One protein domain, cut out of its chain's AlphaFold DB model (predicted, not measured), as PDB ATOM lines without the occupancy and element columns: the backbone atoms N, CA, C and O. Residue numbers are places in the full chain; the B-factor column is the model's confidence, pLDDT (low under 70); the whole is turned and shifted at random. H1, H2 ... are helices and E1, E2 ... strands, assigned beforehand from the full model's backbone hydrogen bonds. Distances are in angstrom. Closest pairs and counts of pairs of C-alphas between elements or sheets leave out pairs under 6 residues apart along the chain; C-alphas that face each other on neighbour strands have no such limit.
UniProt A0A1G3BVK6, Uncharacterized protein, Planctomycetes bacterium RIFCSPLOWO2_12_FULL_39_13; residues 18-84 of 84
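Overview. This is residues 18 to 84 of the 84 residues of an uncharacterized protein of Planctomycetes bacterium RIFCSPLOWO2_12_FULL_39_13 (UniProt A0A1G3BVK6). A strongly twisted antiparallel sheet of five strands has the helix H1 starting straight after its edge strand E5 and only grazing it; H1 runs along the long axis in much the same direction as the long strand E2, whose hairpin with E3 makes the other edge of the sheet, and at the end of the long axis away from Lys 84 residues 41 to 52 loop round the E1 to E2 turn. The 67 printed residues hold E1, E2, E3, E4, E5 and H1 in chain order, and the sheet's order is E3 - E2 - E1 - E4 - E5. The class is mixed, helices and strands. The whole is only just compact, close to loose, with a radius of gyration of the C-alphas of 13.1 A and spans of 44 by 22 by 20 A.

Arrangement. E1, residues 18 to 21, and E2, residues 24 to 31, form an antiparallel hairpin, with N 20 and O 26 2.8 A apart. E2 and E3, residues 36 to 40, form another, with N 29 and O 39 at 2.8 A. E1 to E3 are a meander, each strand the antiparallel neighbour of the one before. With E4, residues 53 to 55, they make a Greek key, a meander whose first strand is the antiparallel neighbour of the fourth; N 21 and O 53 are 2.8 A apart. E4 and E5, residues 62 to 64, form a hairpin, with N 54 and O 63 at 2.8 A. H1, residues 65 to 82, only grazes the sheet; its closest C-alphas to E4 are Tyr 65 and Tyr 53, 4.3 A. Every O i to N i+4 pair of H1 is within hydrogen-bond range.

Along the chain. E1 begins at C-alpha 18 (129.379, 122.168, 37.309). E2 measures 22.2 A, E3 11.2 A. H1 measures 25.9 A and ends at C-alpha 82 (121.784, 135.323, 18.212).

Size, cuts and confidence. The C-alphas farthest apart, Leu 47 and Lys 84, are 43.7 A apart. The printed part has no cut; the link E3 to E4 is long. Residues 49 and 80 to 84 have pLDDT under 70.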
ATOM      1  N   PHE A  18     130.371 123.037  36.682       96.81
ATOM      2  CA  PHE A  18     129.379 122.168  37.309       96.81
ATOM      3  C   PHE A  18     130.018 120.904  37.864       96.81
ATOM      4  O   PHE A  18     130.981 120.374  37.310       96.81
ATOM      5  N   LYS A  19     129.421 120.391  38.939       96.00
ATOM      6  CA  LYS A  19     129.684 119.039  39.427       96.00
ATOM      7  C   LYS A  19     128.622 118.107  38.862       96.00
ATOM      8  O   LYS A  19     127.439 118.428  38.929       96.00
ATOM      9  N   ILE A  20     129.034 116.971  38.328       94.56
ATOM     10  CA  ILE A  20     128.173 115.935  37.769       94.56
ATOM     11  C   ILE A  20     128.214 114.742  38.715       94.56
ATOM     12  O   ILE A  20     129.292 114.243  39.034       94.56
ATOM     13  N   PHE A  21     127.039 114.289  39.134       93.62
ATOM     14  CA  PHE A  21     126.831 113.108  39.959       93.62
ATOM     15  C   PHE A  21     125.967 112.132  39.163       93.62
ATOM     16  O   PHE A  21     124.760 112.318  39.033       93.62
ATOM     17  N   THR A  22     126.617 111.133  38.573       89.50
ATOM     18  CA  THR A  22     125.987 110.009  37.857       89.50
ATOM     19  C   THR A  22     126.491 108.708  38.498       89.50
ATOM     20  O   THR A  22     126.823 108.702  39.685       89.50
ATOM     21  N   SER A  23     126.718 107.643  37.722       86.69
ATOM     22  CA  SER A  23     127.529 106.503  38.176       86.69
ATOM     23  C   SER A  23     128.942 106.919  38.623       86.69
ATOM     24  O   SER A  23     129.555 106.250  39.453       86.69
ATOM     25  N   ASN A  24     129.450 108.039  38.092       89.44
ATOM     26  CA  ASN A  24     130.701 108.670  38.505       89.44
ATOM     27  C   ASN A  24     130.470 110.124  38.932       89.44
ATOM     28  O   ASN A  24     129.549 110.797  38.456       89.44
ATOM     29  N   PHE A  25     131.355 110.607  39.798       91.00
ATOM     30  CA  PHE A  25     131.533 112.017  40.098       91.00
ATOM     31  C   PHE A  25     132.557 112.635  39.144       91.00
ATOM     32  O   PHE A  25     133.636 112.078  38.927       91.00
ATOM     33  N   GLN A  26     132.228 113.809  38.615       93.56
ATOM     34  CA  GLN A  26     133.119 114.584  37.761       93.56
ATOM     35  C   GLN A  26     132.879 116.082  37.963       93.56
ATOM     36  O   GLN A  26     131.739 116.519  38.101       93.56
ATOM     37  N   VAL A  27     133.935 116.892  37.938       94.81
ATOM     38  CA  VAL A  27     133.835 118.351  37.819       94.81
ATOM     39  C   VAL A  27     134.153 118.734  36.386       94.81
ATOM     40  O   VAL A  27     135.146 118.280  35.827       94.81
ATOM     41  N   ILE A  28     133.325 119.580  35.788       95.12
ATOM     42  CA  ILE A  28     133.546 120.072  34.432       95.12
ATOM     43  C   ILE A  28     133.616 121.590  34.418       95.12
ATOM     44  O   ILE A  28     132.898 122.263  35.160       95.12
ATOM     45  N   LYS A  29     134.429 122.122  33.508       95.00
ATOM     46  CA  LYS A  29     134.407 123.529  33.120       95.00
ATOM     47  C   LYS A  29     133.991 123.669  31.670       95.00
ATOM     48  O   LYS A  29     134.298 122.838  30.815       95.00
ATOM     49  N   GLN A  30     133.293 124.752  31.387       94.06
ATOM     50  CA  GLN A  30     132.634 125.036  30.129       94.06
ATOM     51  C   GLN A  30     133.032 126.420  29.625       94.06
ATOM     52  O   GLN A  30     133.274 127.346  30.397       94.06
ATOM     53  N   SER A  31     133.074 126.563  28.304       90.50
ATOM     54  CA  SER A  31     133.178 127.855  27.639       90.50
ATOM     55  C   SER A  31     131.816 128.211  27.045       90.50
ATOM     56  O   SER A  31     131.404 127.561  26.080       90.50
ATOM     57  N   PRO A  32     131.126 129.237  27.573       87.38
ATOM     58  CA  PRO A  32     129.869 129.723  27.002       87.38
ATOM     59  C   PRO A  32     130.025 130.187  25.554       87.38
ATOM     60  O   PRO A  32     129.192 129.870  24.711       87.38
ATOM     61  N   ASN A  33     131.146 130.845  25.241       85.75
ATOM     62  CA  ASN A  33     131.447 131.343  23.897       85.75
ATOM     63  C   ASN A  33     131.597 130.210  22.874       85.75
ATOM     64  O   ASN A  33     131.205 130.359  21.724       85.75
ATOM     65  N   LEU A  34     132.175 129.078  23.285       84.38
ATOM     66  CA  LEU A  34     132.334 127.906  22.419       84.38
ATOM     67  C   LEU A  34     131.158 126.925  22.531       84.38
ATOM     68  O   LEU A  34     131.114 125.945  21.789       84.38
ATOM     69  N   GLY A  35     130.248 127.145  23.482       85.00
ATOM     70  CA  GLY A  35     129.117 126.272  23.779       85.00
ATOM     71  C   GLY A  35     129.493 124.831  24.125       85.00
ATOM     72  O   GLY A  35     128.720 123.918  23.841       85.00
ATOM     73  N   LYS A  36     130.678 124.604  24.702       87.62
ATOM     74  CA  LYS A  36     131.201 123.257  24.991       87.62
ATOM     75  C   LYS A  36     131.981 123.190  26.298       87.62
ATOM     76  O   LYS A  36     132.388 124.216  26.847       87.62
ATOM     77  N   ARG A  37     132.227 121.966  26.767       90.12
ATOM     78  CA  ARG A  37     133.171 121.685  27.855       90.12
ATOM     79  C   ARG A  37     134.601 121.944  27.379       90.12
ATOM     80  O   ARG A  37     134.920 121.713  26.212       90.12
ATOM     81  N   ILE A  38     135.435 122.475  28.265       91.75
ATOM     82  CA  ILE A  38     136.840 122.809  27.985       91.75
ATOM     83  C   ILE A  38     137.811 122.099  28.922       91.75
ATOM     84  O   ILE A  38     138.930 121.818  28.512       91.75
ATOM     85  N   GLU A  39     137.380 121.776  30.140       91.56
ATOM     86  CA  GLU A  39     138.156 120.990  31.094       91.56
ATOM     87  C   GLU A  39     137.220 120.020  31.805       91.56
ATOM     88  O   GLU A  39     136.059 120.338  32.077       91.56
ATOM     89  N   GLU A  40     137.741 118.845  32.119       91.12
ATOM     90  CA  GLU A  40     137.045 117.815  32.869       91.12
ATOM     91  C   GLU A  40     138.018 117.237  33.898       91.12
ATOM     92  O   GLU A  40     139.183 116.995  33.579       91.12
ATOM     93  N   SER A  41     137.563 117.046  35.135       90.75
ATOM     94  CA  SER A  41     138.329 116.300  36.129       90.75
ATOM     95  C   SER A  41     138.358 114.818  35.774       90.75
ATOM     96  O   SER A  41     137.516 114.323  35.014       90.75
ATOM     97  N   ASP A  42     139.259 114.092  36.429       89.00
ATOM     98  CA  ASP A  42     139.197 112.637  36.461       89.00
ATOM     99  C   ASP A  42     137.848 112.161  37.020       89.00
ATOM    100  O   ASP A  42     137.202 112.840  37.832       89.00
ATOM    101  N   PHE A  43     137.427 110.980  36.568       86.19
ATOM    102  CA  PHE A  43     136.234 110.315  37.074       86.19
ATOM    103  C   PHE A  43     136.538 109.692  38.430       86.19
ATOM    104  O   PHE A  43     137.357 108.779  38.537       86.19
ATOM    105  N   LEU A  44     135.841 110.156  39.461       87.75
ATOM    106  CA  LEU A  44     135.849 109.509  40.766       87.75
ATOM    107  C   LEU A  44     134.597 108.635  40.898       87.75
ATOM    108  O   LEU A  44     133.544 109.000  40.372       87.75
ATOM    109  N   PRO A  45     134.671 107.488  41.589       82.25
ATOM    110  CA  PRO A  45     133.490 106.672  41.825       82.25
ATOM    111  C   PRO A  45     132.459 107.479  42.614       82.25
ATOM    112  O   PRO A  45     132.786 108.086  43.639       82.25
ATOM    113  N   ASN A  46     131.209 107.479  42.151       80.94
ATOM    114  CA  ASN A  46     130.136 108.023  42.963       80.94
ATOM    115  C   ASN A  46     129.739 106.986  44.019       80.94
ATOM    116  O   ASN A  46     129.327 105.875  43.691       80.94
ATOM    117  N   LEU A  47     129.856 107.352  45.298       77.38
ATOM    118  CA  LEU A  47     129.493 106.476  46.417       77.38
ATOM    119  C   LEU A  47     127.986 106.180  46.466       77.38
ATOM    120  O   LEU A  47     127.566 105.236  47.131       77.38
ATOM    121  N   ARG A  48     127.176 106.984  45.769       78.06
ATOM    122  CA  ARG A  48     125.736 106.799  45.602       78.06
ATOM    123  C   ARG A  48     125.452 106.540  44.128       78.06
ATOM    124  O   ARG A  48     125.344 107.470  43.341       78.06
ATOM    125  N   GLN A  49     125.380 105.263  43.761       67.81
ATOM    126  CA  GLN A  49     125.270 104.829  42.363       67.81
ATOM    127  C   GLN A  49     123.977 105.292  41.670       67.81
ATOM    128  O   GLN A  49     123.967 105.401  40.448       67.81
ATOM    129  N   ASP A  50     122.931 105.604  42.441       79.38
ATOM    130  CA  ASP A  50     121.623 106.037  41.931       79.38
ATOM    131  C   ASP A  50     121.506 107.560  41.738       79.38
ATOM    132  O   ASP A  50     120.455 108.062  41.332       79.38
ATOM    133  N   ASP A  51     122.556 108.323  42.044       86.25
ATOM    134  CA  ASP A  51     122.555 109.757  41.778       86.25
ATOM    135  C   ASP A  51     122.594 109.994  40.257       86.25
ATOM    136  O   ASP A  51     123.426 109.429  39.552       86.25
ATOM    137  N   ASN A  52     121.707 110.858  39.757       93.12
ATOM    138  CA  ASN A  52     121.699 111.319  38.365       93.12
ATOM    139  C   ASN A  52     121.357 112.814  38.299       93.12
ATOM    140  O   ASN A  52     120.265 113.219  37.894       93.12
ATOM    141  N   TYR A  53     122.266 113.659  38.779       95.12
ATOM    142  CA  TYR A  53     122.074 115.107  38.832       95.12
ATOM    143  C   TYR A  53     123.366 115.882  38.577       95.12
ATOM    144  O   TYR A  53     124.478 115.373  38.693       95.12
ATOM    145  N   ILE A  54     123.214 117.166  38.274       96.19
ATOM    146  CA  ILE A  54     124.295 118.144  38.342       96.19
ATOM    147  C   ILE A  54     124.078 119.092  39.518       96.19
ATOM    148  O   ILE A  54     122.942 119.384  39.899       96.19
ATOM    149  N   GLU A  55     125.163 119.618  40.071       97.19
ATOM    150  CA  GLU A  55     125.148 120.644  41.110       97.19
ATOM    151  C   GLU A  55     125.867 121.899  40.614       97.19
ATOM    152  O   GLU A  55     126.986 121.844  40.093       97.19
ATOM    153  N   CYS A  56     125.220 123.052  40.794       97.75
ATOM    154  CA  CYS A  56     125.845 124.343  40.541       97.75
ATOM    155  C   CYS A  56     126.724 124.738  41.741       97.75
ATOM    156  O   CYS A  56     126.179 124.936  42.828       97.75
ATOM    157  N   PRO A  57     128.039 124.954  41.568       96.12
ATOM    158  CA  PRO A  57     128.931 125.290  42.678       96.12
ATOM    159  C   PRO A  57     128.686 126.691  43.260       96.12
ATOM    160  O   PRO A  57     129.108 126.955  44.379       96.12
ATOM    161  N   LEU A  58     127.995 127.587  42.538       96.38
ATOM    162  CA  LEU A  58     127.729 128.953  43.012       96.38
ATOM    163  C   LEU A  58     126.509 129.058  43.932       96.38
ATOM    164  O   LEU A  58     126.493 129.880  44.841       96.38
ATOM    165  N   CYS A  59     125.460 128.272  43.672       97.25
ATOM    166  CA  CYS A  59     124.198 128.356  44.423       97.25
ATOM    167  C   CYS A  59     123.771 127.032  45.065       97.25
ATOM    168  O   CYS A  59     122.706 126.969  45.676       97.25
ATOM    169  N   PHE A  60     124.572 125.976  44.894       96.62
ATOM    170  CA  PHE A  60     124.373 124.635  45.453       96.62
ATOM    171  C   PHE A  60     123.023 123.988  45.103       96.62
ATOM    172  O   PHE A  60     122.596 123.019  45.731       96.62
ATOM    173  N   LYS A  61     122.330 124.509  44.082       97.25
ATOM    174  CA  LYS A  61     121.114 123.898  43.545       97.25
ATOM    175  C   LYS A  61     121.472 122.689  42.696       97.25
ATOM    176  O   LYS A  61     122.447 122.712  41.939       97.25
ATOM    177  N   ARG A  62     120.634 121.664  42.825       96.75
ATOM    178  CA  ARG A  62     120.739 120.396  42.112       96.75
ATOM    179  C   ARG A  62     119.642 120.296  41.072       96.75
ATOM    180  O   ARG A  62     118.510 120.704  41.331       96.75
ATOM    181  N   TYR A  63     119.992 119.736  39.929       96.38
ATOM    182  CA  TYR A  63     119.079 119.514  38.819       96.38
ATOM    183  C   TYR A  63     119.308 118.115  38.282       96.38
ATOM    184  O   TYR A  63     120.455 117.721  38.099       96.38
ATOM    185  N   GLU A  64     118.228 117.385  38.030       96.06
ATOM    186  CA  GLU A  64     118.290 116.092  37.352       96.06
ATOM    187  C   GLU A  64     119.053 116.239  36.020       96.06
ATOM    188  O   GLU A  64     118.933 117.261  35.331       96.06
ATOM    189  N   TYR A  65     119.918 115.266  35.725       94.62
ATOM    190  CA  TYR A  65     120.921 115.369  34.669       94.62
ATOM    191  C   TYR A  65     120.301 115.594  33.286       94.62
ATOM    192  O   TYR A  65     120.703 116.526  32.583       94.62
ATOM    193  N   ASP A  66     119.309 114.791  32.901       94.25
ATOM    194  CA  ASP A  66     118.693 114.852  31.572       94.25
ATOM    195  C   ASP A  66     117.915 116.157  31.377       94.25
ATOM    196  O   ASP A  66     117.985 116.806  30.326       94.25
ATOM    197  N   THR A  67     117.241 116.609  32.432       95.00
ATOM    198  CA  THR A  67     116.557 117.900  32.478       95.00
ATOM    199  C   THR A  67     117.548 119.045  32.283       95.00
ATOM    200  O   THR A  67     117.331 119.929  31.448       95.00
ATOM    201  N   ALA A  68     118.666 119.032  33.009       95.38
ATOM    202  CA  ALA A  68     119.695 120.054  32.881       95.38
ATOM    203  C   ALA A  68     120.366 120.037  31.498       95.38
ATOM    204  O   ALA A  68     120.626 121.099  30.923       95.38
ATOM    205  N   ALA A  69     120.589 118.849  30.931       94.31
ATOM    206  CA  ALA A  69     121.120 118.670  29.584       94.31
ATOM    207  C   ALA A  69     120.189 119.278  28.524       94.31
ATOM    208  O   ALA A  69     120.638 119.984  27.615       94.31
ATOM    209  N   ALA A  70     118.878 119.061  28.658       94.44
ATOM    210  CA  ALA A  70     117.882 119.644  27.768       94.44
ATOM    211  C   ALA A  70     117.854 121.181  27.853       94.44
ATOM    212  O   ALA A  70     117.755 121.852  26.822       94.44
ATOM    213  N   ILE A  71     117.977 121.745  29.061       94.06
ATOM    214  CA  ILE A  71     118.051 123.199  29.274       94.06
ATOM    215  C   ILE A  71     119.302 123.776  28.607       94.06
ATOM    216  O   ILE A  71     119.201 124.725  27.828       94.06
ATOM    217  N   GLY A  72     120.475 123.196  28.858       92.94
ATOM    218  CA  GLY A  72     121.721 123.695  28.282       92.94
ATOM    219  C   GLY A  72     121.782 123.560  26.759       92.94
ATOM    220  O   GLY A  72     122.259 124.473  26.085       92.94
ATOM    221  N   LYS A  73     121.199 122.498  26.183       92.31
ATOM    222  CA  LYS A  73     121.030 122.375  24.726       92.31
ATOM    223  C   LYS A  73     120.220 123.539  24.150       92.31
ATOM    224  O   LYS A  73     120.644 124.142  23.166       92.31
ATOM    225  N   LYS A  74     119.078 123.874  24.765       91.50
ATOM    226  CA  LYS A  74     118.246 125.017  24.344       91.50
ATOM    227  C   LYS A  74     118.997 126.342  24.476       91.50
ATOM    228  O   LYS A  74     118.898 127.183  23.585       91.50
ATOM    229  N   TYR A  75     119.763 126.515  25.554       90.44
ATOM    230  CA  TYR A  75     120.577 127.708  25.781       90.44
ATOM    231  C   TYR A  75     121.584 127.930  24.648       90.44
ATOM    232  O   TYR A  75     121.555 128.985  24.023       90.44
ATOM    233  N   ILE A  76     122.389 126.915  24.311       88.94
ATOM    234  CA  ILE A  76     123.374 127.002  23.221       88.94
ATOM    235  C   ILE A  76     122.717 127.226  21.861       88.94
ATOM    236  O   ILE A  76     123.192 128.047  21.082       88.94
ATOM    237  N   GLN A  77     121.605 126.544  21.574       87.00
ATOM    238  CA  GLN A  77     120.858 126.781  20.335       87.00
ATOM    239  C   GLN A  77     120.398 128.238  20.230       87.00
ATOM    240  O   GLN A  77     120.505 128.839  19.167       87.00
ATOM    241  N   THR A  78     119.931 128.823  21.333       84.94
ATOM    242  CA  THR A  78     119.439 130.205  21.354       84.94
ATOM    243  C   THR A  78     120.585 131.205  21.198       84.94
ATOM    244  O   THR A  78     120.497 132.115  20.379       84.94
ATOM    245  N   THR A  79     121.690 131.028  21.925       78.94
ATOM    246  CA  THR A  79     122.838 131.945  21.863       78.94
ATOM    247  C   THR A  79     123.594 131.863  20.537       78.94
ATOM    248  O   THR A  79     124.022 132.898  20.032       78.94
ATOM    249  N   GLN A  80     123.699 130.685  19.912       69.44
ATOM    250  CA  GLN A  80     124.310 130.540  18.583       69.44
ATOM    251  C   GLN A  80     123.459 131.135  17.454       69.44
ATOM    252  O   GLN A  80     124.016 131.603  16.466       69.44
ATOM    253  N   ILE A  81     122.128 131.134  17.586       61.69
ATOM    254  CA  ILE A  81     121.243 131.833  16.640       61.69
ATOM    255  C   ILE A  81     121.436 133.350  16.751       61.69
ATOM    256  O   ILE A  81     121.457 134.026  15.733       61.69
ATOM    257  N   ILE A  82     121.609 133.879  17.966       59.19
ATOM    258  CA  ILE A  82     121.784 135.323  18.212       59.19
ATOM    259  C   ILE A  82     123.152 135.843  17.725       59.19
ATOM    260  O   ILE A  82     123.284 137.025  17.428       59.19
ATOM    261  N   GLN A  83     124.173 134.985  17.642       52.72
ATOM    262  CA  GLN A  83     125.523 135.357  17.187       52.72
ATOM    263  C   GLN A  83     125.740 135.228  15.664       52.72
ATOM    264  O   GLN A  83     126.866 135.426  15.201       52.72
ATOM    265  N   LYS A  84     124.703 134.874  14.897       46.78
ATOM    266  CA  LYS A  84     124.728 134.763  13.430       46.78
ATOM    267  C   LYS A  84     124.070 135.966  12.772       46.78
ATOM    268  O   LYS A  84     124.579 136.362  11.703       46.78
TER     269      LYS A  84